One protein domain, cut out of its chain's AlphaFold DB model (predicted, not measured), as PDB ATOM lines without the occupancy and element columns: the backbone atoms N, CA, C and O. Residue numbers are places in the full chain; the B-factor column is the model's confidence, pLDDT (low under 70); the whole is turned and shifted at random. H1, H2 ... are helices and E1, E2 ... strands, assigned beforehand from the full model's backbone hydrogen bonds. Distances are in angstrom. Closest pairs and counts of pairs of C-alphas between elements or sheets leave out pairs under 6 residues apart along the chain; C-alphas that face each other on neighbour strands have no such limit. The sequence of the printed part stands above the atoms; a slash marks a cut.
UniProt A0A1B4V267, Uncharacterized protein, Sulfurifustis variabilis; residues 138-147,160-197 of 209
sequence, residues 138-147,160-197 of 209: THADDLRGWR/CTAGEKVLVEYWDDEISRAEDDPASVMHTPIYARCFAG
ATOM      1  N   THR A 138     -19.633  25.268 -34.812       94.94
ATOM      2  CA  THR A 138     -20.707  24.883 -33.899       94.94
ATOM      3  C   THR A 138     -20.387  23.546 -33.245       94.94
ATOM      4  O   THR A 138     -19.790  22.651 -33.852       94.94
ATOM      5  N   HIS A 139     -20.774  23.435 -31.979       92.12
ATOM      6  CA  HIS A 139     -20.585  22.256 -31.142       92.12
ATOM      7  C   HIS A 139     -21.951  21.912 -30.550       92.12
ATOM      8  O   HIS A 139     -22.357  22.506 -29.551       92.12
ATOM      9  N   ALA A 140     -22.676  21.000 -31.194       88.88
ATOM     10  CA  ALA A 140     -24.034  20.624 -30.810       88.88
ATOM     11  C   ALA A 140     -24.085  19.126 -30.507       88.88
ATOM     12  O   ALA A 140     -23.946  18.311 -31.414       88.88
ATOM     13  N   ASP A 141     -24.293  18.767 -29.240       87.56
ATOM     14  CA  ASP A 141     -24.303  17.380 -28.764       87.56
ATOM     15  C   ASP A 141     -23.031  16.603 -29.170       87.56
ATOM     16  O   ASP A 141     -21.929  16.881 -28.689       87.56
ATOM     17  N   ASP A 142     -23.189  15.620 -30.055       91.25
ATOM     18  CA  ASP A 142     -22.157  14.769 -30.635       91.25
ATOM     19  C   ASP A 142     -21.585  15.314 -31.957       91.25
ATOM     20  O   ASP A 142     -20.672  14.710 -32.528       91.25
ATOM     21  N   LEU A 143     -22.098  16.455 -32.432       95.19
ATOM     22  CA  LEU A 143     -21.767  17.055 -33.718       95.19
ATOM     23  C   LEU A 143     -20.749  18.188 -33.598       95.19
ATOM     24  O   LEU A 143     -20.816  19.046 -32.713       95.19
ATOM     25  N   ARG A 144     -19.834  18.224 -34.567       96.06
ATOM     26  CA  ARG A 144     -18.913  19.339 -34.800       96.06
ATOM     27  C   ARG A 144     -19.109  19.841 -36.214       96.06
ATOM     28  O   ARG A 144     -18.760  19.141 -37.165       96.06
ATOM     29  N   GLY A 145     -19.688  21.028 -36.328       96.88
ATOM     30  CA  GLY A 145     -19.922  21.711 -37.591       96.88
ATOM     31  C   GLY A 145     -18.930  22.847 -37.788       96.88
ATOM     32  O   GLY A 145     -18.527  23.514 -36.834       96.88
ATOM     33  N   TRP A 146     -18.548  23.073 -39.034       96.62
ATOM     34  CA  TRP A 146     -17.681  24.163 -39.445       96.62
ATOM     35  C   TRP A 146     -18.125  24.689 -40.810       96.62
ATOM     36  O   TRP A 146     -18.243  23.920 -41.763       96.62
ATOM     37  N   ARG A 147     -18.373  25.999 -40.888       97.69
ATOM     38  CA  ARG A 147     -18.675  26.737 -42.119       97.69
ATOM     39  C   ARG A 147     -17.580  27.767 -42.360       97.69
ATOM     40  O   ARG A 147     -17.259  28.543 -41.460       97.69
ATOM     41  N   CYS A 160     -19.315  18.756 -41.384       98.00
ATOM     42  CA  CYS A 160     -19.909  18.301 -40.144       98.00
ATOM     43  C   CYS A 160     -19.510  16.860 -39.846       98.00
ATOM     44  O   CYS A 160     -19.590  15.992 -40.722       98.00
ATOM     45  N   THR A 161     -19.113  16.593 -38.603       97.88
ATOM     46  CA  THR A 161     -18.771  15.243 -38.145       97.88
ATOM     47  C   THR A 161     -19.511  14.853 -36.871       97.88
ATOM     48  O   THR A 161     -19.843  15.707 -36.053       97.88
ATOM     49  N   ALA A 162     -19.721  13.546 -36.696       96.44
ATOM     50  CA  ALA A 162     -20.104  12.910 -35.436       96.44
ATOM     51  C   ALA A 162     -18.968  11.974 -35.003       96.44
ATOM     52  O   ALA A 162     -18.799  10.880 -35.551       96.44
ATOM     53  N   GLY A 163     -18.122  12.436 -34.079       93.75
ATOM     54  CA  GLY A 163     -16.828  11.797 -33.825       93.75
ATOM     55  C   GLY A 163     -15.970  11.771 -35.098       93.75
ATOM     56  O   GLY A 163     -15.690  12.820 -35.678       93.75
ATOM     57  N   GLU A 164     -15.578  10.575 -35.540       94.19
ATOM     58  CA  GLU A 164     -14.786  10.365 -36.766       94.19
ATOM     59  C   GLU A 164     -15.641  10.266 -38.039       94.19
ATOM     60  O   GLU A 164     -15.116  10.330 -39.151       94.19
ATOM     61  N   LYS A 165     -16.964  10.115 -37.909       97.00
ATOM     62  CA  LYS A 165     -17.856   9.967 -39.060       97.00
ATOM     63  C   LYS A 165     -18.132  11.328 -39.691       97.00
ATOM     64  O   LYS A 165     -18.728  12.191 -39.049       97.00
ATOM     65  N   VAL A 166     -17.780  11.490 -40.964       97.62
ATOM     66  CA  VAL A 166     -18.190  12.647 -41.773       97.62
ATOM     67  C   VAL A 166     -19.655  12.486 -42.173       97.62
ATOM     68  O   VAL A 166     -20.055  11.448 -42.699       97.62
ATOM     69  N   LEU A 167     -20.459  13.502 -41.872       97.06
ATOM     70  CA  LEU A 167     -21.885  13.555 -42.199       97.06
ATOM     71  C   LEU A 167     -22.162  14.492 -43.372       97.06
ATOM     72  O   LEU A 167     -23.021  14.200 -44.197       97.06
ATOM     73  N   VAL A 168     -21.429  15.604 -43.421       97.50
ATOM     74  CA  VAL A 168     -21.474  16.601 -44.490       97.50
ATOM     75  C   VAL A 168     -20.046  17.050 -44.766       97.50
ATOM     76  O   VAL A 168     -19.293  17.298 -43.822       97.50
ATOM     77  N   GLU A 169     -19.687  17.158 -46.037       97.81
ATOM     78  CA  GLU A 169     -18.466  17.806 -46.503       97.81
ATOM     79  C   GLU A 169     -18.737  18.351 -47.902       97.81
ATOM     80  O   GLU A 169     -19.046  17.575 -48.803       97.81
ATOM     81  N   TYR A 170     -18.675  19.672 -48.046       97.81
ATOM     82  CA  TYR A 170     -18.879  20.368 -49.311       97.81
ATOM     83  C   TYR A 170     -17.782  21.403 -49.517       97.81
ATOM     84  O   TYR A 170     -17.492  22.202 -48.623       97.81
ATOM     85  N   TRP A 171     -17.208  21.409 -50.711       96.19
ATOM     86  CA  TRP A 171     -16.353  22.477 -51.223       96.19
ATOM     87  C   TRP A 171     -17.174  23.465 -52.059       96.19
ATOM     88  O   TRP A 171     -18.258  23.125 -52.514       96.19
ATOM     89  N   ASP A 172     -16.656  24.678 -52.250       92.19
ATOM     90  CA  ASP A 172     -17.231  25.798 -53.021       92.19
ATOM     91  C   ASP A 172     -18.273  25.398 -54.092       92.19
ATOM     92  O   ASP A 172     -19.473  25.617 -53.919       92.19
ATOM     93  N   ASP A 173     -17.859  24.705 -55.157       92.38
ATOM     94  CA  ASP A 173     -18.739  24.330 -56.269       92.38
ATOM     95  C   ASP A 173     -19.769  23.239 -55.926       92.38
ATOM     96  O   ASP A 173     -20.785  23.100 -56.612       92.38
ATOM     97  N   GLU A 174     -19.523  22.448 -54.887       95.94
ATOM     98  CA  GLU A 174     -20.450  21.438 -54.379       95.94
ATOM     99  C   GLU A 174     -21.562  22.058 -53.537       95.94
ATOM    100  O   GLU A 174     -22.665  21.518 -53.533       95.94
ATOM    101  N   ILE A 175     -21.310  23.195 -52.879       95.44
ATOM    102  CA  ILE A 175     -22.310  23.890 -52.057       95.44
ATOM    103  C   ILE A 175     -23.487  24.318 -52.932       95.44
ATOM    104  O   ILE A 175     -24.616  23.921 -52.659       95.44
ATOM    105  N   SER A 176     -23.235  25.034 -54.030       93.31
ATOM    106  CA  SER A 176     -24.307  25.485 -54.933       93.31
ATOM    107  C   SER A 176     -25.056  24.317 -55.581       93.31
ATOM    108  O   SER A 176     -26.278  24.333 -55.685       93.31
ATOM    109  N   ARG A 177     -24.351  23.243 -55.966       95.19
ATOM    110  CA  ARG A 177     -25.010  22.033 -56.497       95.19
ATOM    111  C   ARG A 177     -25.886  21.349 -55.450       95.19
ATOM    112  O   ARG A 177     -26.951  20.844 -55.784       95.19
ATOM    113  N   ALA A 178     -25.422  21.297 -54.204       95.75
ATOM    114  CA  ALA A 178     -26.146  20.701 -53.092       95.75
ATOM    115  C   ALA A 178     -27.395  21.511 -52.715       95.75
ATOM    116  O   ALA A 178     -28.378  20.912 -52.284       95.75
ATOM    117  N   GLU A 179     -27.371  22.835 -52.885       94.19
ATOM    118  CA  GLU A 179     -28.545  23.704 -52.739       94.19
ATOM    119  C   GLU A 179     -29.602  23.385 -53.804       94.19
ATOM    120  O   GLU A 179     -30.779  23.232 -53.474       94.19
ATOM    121  N   ASP A 180     -29.176  23.217 -55.058       95.62
ATOM    122  CA  ASP A 180     -30.067  22.988 -56.202       95.62
ATOM    123  C   ASP A 180     -30.626  21.556 -56.291       95.62
ATOM    124  O   ASP A 180     -31.666  21.345 -56.917       95.62
ATOM    125  N   ASP A 181     -29.957  20.562 -55.696       97.12
ATOM    126  CA  ASP A 181     -30.382  19.156 -55.707       97.12
ATOM    127  C   ASP A 181     -31.282  18.821 -54.502       97.12
ATOM    128  O   ASP A 181     -30.767  18.666 -53.394       97.12
ATOM    129  N   PRO A 182     -32.602  18.591 -54.675       95.62
ATOM    130  CA  PRO A 182     -33.507  18.264 -53.569       95.62
ATOM    131  C   PRO A 182     -33.177  16.948 -52.848       95.62
ATOM    132  O   PRO A 182     -33.670  16.719 -51.743       95.62
ATOM    133  N   ALA A 183     -32.389  16.060 -53.464       96.69
ATOM    134  CA  ALA A 183     -31.943  14.809 -52.853       96.69
ATOM    135  C   ALA A 183     -30.676  14.977 -51.993       96.69
ATOM    136  O   ALA A 183     -30.270  14.035 -51.305       96.69
ATOM    137  N   SER A 184     -30.054  16.157 -52.014       96.81
ATOM    138  CA  SER A 184     -28.860  16.478 -51.241       96.81
ATOM    139  C   SER A 184     -29.090  16.384 -49.731       96.81
ATOM    140  O   SER A 184     -30.164  16.702 -49.212       96.81
ATOM    141  N   VAL A 185     -28.028  16.032 -48.991       95.06
ATOM    142  CA  VAL A 185     -28.022  16.044 -47.516       95.06
ATOM    143  C   VAL A 185     -28.374  17.433 -46.978       95.06
ATOM    144  O   VAL A 185     -28.957  17.523 -45.898       95.06
ATOM    145  N   MET A 186     -28.104  18.498 -47.738       96.00
ATOM    146  CA  MET A 186     -28.435  19.875 -47.372       96.00
ATOM    147  C   MET A 186     -29.920  20.087 -47.032       96.00
ATOM    148  O   MET A 186     -30.243  20.861 -46.134       96.00
ATOM    149  N   HIS A 187     -30.818  19.320 -47.656       96.44
ATOM    150  CA  HIS A 187     -32.272  19.407 -47.444       96.44
ATOM    151  C   HIS A 187     -32.794  18.453 -46.366       96.44
ATOM    152  O   HIS A 187     -33.996  18.213 -46.249       96.44
ATOM    153  N   THR A 188     -31.898  17.874 -45.568       96.75
ATOM    154  CA  THR A 188     -32.252  16.901 -44.533       96.75
ATOM    155  C   THR A 188     -32.115  17.492 -43.126       96.75
ATOM    156  O   THR A 188     -31.331  18.419 -42.899       96.75
ATOM    157  N   PRO A 189     -32.787  16.906 -42.114       96.19
ATOM    158  CA  PRO A 189     -32.623  17.335 -40.726       96.19
ATOM    159  C   PRO A 189     -31.186  17.235 -40.203       96.19
ATOM    160  O   PRO A 189     -30.842  17.939 -39.255       96.19
ATOM    161  N   ILE A 190     -30.338  16.371 -40.783       94.69
ATOM    162  CA  ILE A 190     -28.955  16.252 -40.313       94.69
ATOM    163  C   ILE A 190     -28.132  17.486 -40.681       94.69
ATOM    164  O   ILE A 190     -27.392  17.975 -39.832       94.69
ATOM    165  N   TYR A 191     -28.327  18.055 -41.874       96.31
ATOM    166  CA  TYR A 191     -27.669  19.305 -42.257       96.31
ATOM    167  C   TYR A 191     -28.127  20.463 -41.370       96.31
ATOM    168  O   TYR A 191     -27.297  21.195 -40.831       96.31
ATOM    169  N   ALA A 192     -29.438  20.563 -41.123       94.94
ATOM    170  CA  ALA A 192     -29.984  21.564 -40.214       94.94
ATOM    171  C   ALA A 192     -29.362  21.457 -38.812       94.94
ATOM    172  O   ALA A 192     -28.938  22.464 -38.260       94.94
ATOM    173  N   ARG A 193     -29.221  20.247 -38.248       94.31
ATOM    174  CA  ARG A 193     -28.534  20.050 -36.955       94.31
ATOM    175  C   ARG A 193     -27.055  20.441 -36.998       94.31
ATOM    176  O   ARG A 193     -26.555  20.996 -36.028       94.31
ATOM    177  N   CYS A 194     -26.371  20.147 -38.099       95.38
ATOM    178  CA  CYS A 194     -24.943  20.402 -38.269       95.38
ATOM    179  C   CYS A 194     -24.580  21.884 -38.306       95.38
ATOM    180  O   CYS A 194     -23.500  22.243 -37.848       95.38
ATOM    181  N   PHE A 195     -25.444  22.727 -38.869       95.31
ATOM    182  CA  PHE A 195     -25.134  24.139 -39.105       95.31
ATOM    183  C   PHE A 195     -26.150  25.095 -38.473       95.31
ATOM    184  O   PHE A 195     -26.077  26.303 -38.695       95.31
ATOM    185  N   ALA A 196     -27.073  24.581 -37.651       90.00
ATOM    186  CA  ALA A 196     -27.988  25.400 -36.865       90.00
ATOM    187  C   ALA A 196     -27.212  26.442 -36.049       90.00
ATOM    188  O   ALA A 196     -26.261  26.123 -35.334       90.00
ATOM    189  N   GLY A 197     -27.647  27.698 -36.158       87.62
ATOM    190  CA  GLY A 197     -27.044  28.826 -35.451       87.62
ATOM    191  C   GLY A 197     -25.781  29.395 -36.101       87.62
ATOM    192  O   GLY A 197     -25.324  30.448 -35.663       87.62
TER     193      GLY A 197
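AT A GLANCE: This is residues 138 to 147 and 160 to 197 of the 209 residues of an uncharacterized protein of Sulfurifustis variabilis (UniProt A0A1B4V267). A small antiparallel sheet of four strands has the short helix H2 over one face and the other face bare, while H1 lies beyond one end of the sheet. E4, H1 and residues 181 to 188 make a U, with H1 crossing to the side where H2 covers the sheet. The printed part has 48 residues, with named elements in the order E1, E2, E3, E4, H1, H2; the sheet's order is E1, E2, E3, E4, and the class is mixed, helices and strands. It is compact, with a radius of gyration of the C-alphas of 10.5 A, and its spans of 29 by 19 by 18 A make it only just elongated.

HOW THE PARTS SIT: E1, residues 138 to 140, is an edge strand and forms a hairpin with E2, residues 143 to 147; N 143 and O 140 are 2.8 A apart, within hydrogen-bond range. E2 is antiparallel to E3, residues 160 to 162, at 169 degrees, with N 144 and O 161 at 2.9 A. E3 forms a hairpin with the other edge strand, E4, residues 165 to 171, where N 160 and O 168 are 2.8 A apart. H1, residues 172 to 180, follows E4 by a tight link with no residue between; it is not on the sheet, but only just, with 4 pairs of C-alphas within 10 A. H2, residues 189 to 195, is on the sheet at a height of 8.2 A, over E2 and only just over E3, on which 3 of its C-alphas fall. It runs slantwise to the strands, at 52 degrees to E2 on the local plane, and rises 39 degrees out of that plane, only just short of standing up from the sheet. The closest C-alphas of E2 and H2 are those of Gly 145 and Cys 194, 5.2 A apart. H1 and H2 are apart. Every O i to N i+4 pair is within hydrogen-bond range in H2; in H1 it is 3 of 5.

IN THESE COORDINATES: E1 begins at C-alpha 138 (-20.707, 24.883, -33.899) and is 6.2 A long. E2 measures 13.2 A, E3 7.2 A and E4 17.5 A from first to last C-alpha. H1 measures 13.5 A and begins at C-alpha 172 (-17.231, 25.798, -53.021). H2 measures 10.2 A and ends at C-alpha 195 (-25.134, 24.139, -39.105).

THE WHOLE: The two C-alphas farthest apart are those of Asp 141 and Asp 173, at 28.9 A. Residues 148 to 159 are not printed, and C-alphas 147 and 160 are 8.8 A apart across the cut. Of the links that are printed whole, none is long; the link from H1 to H2 is short, with 8 residues. The mean pLDDT of the printed part is 95.1, and no printed residue is under 70.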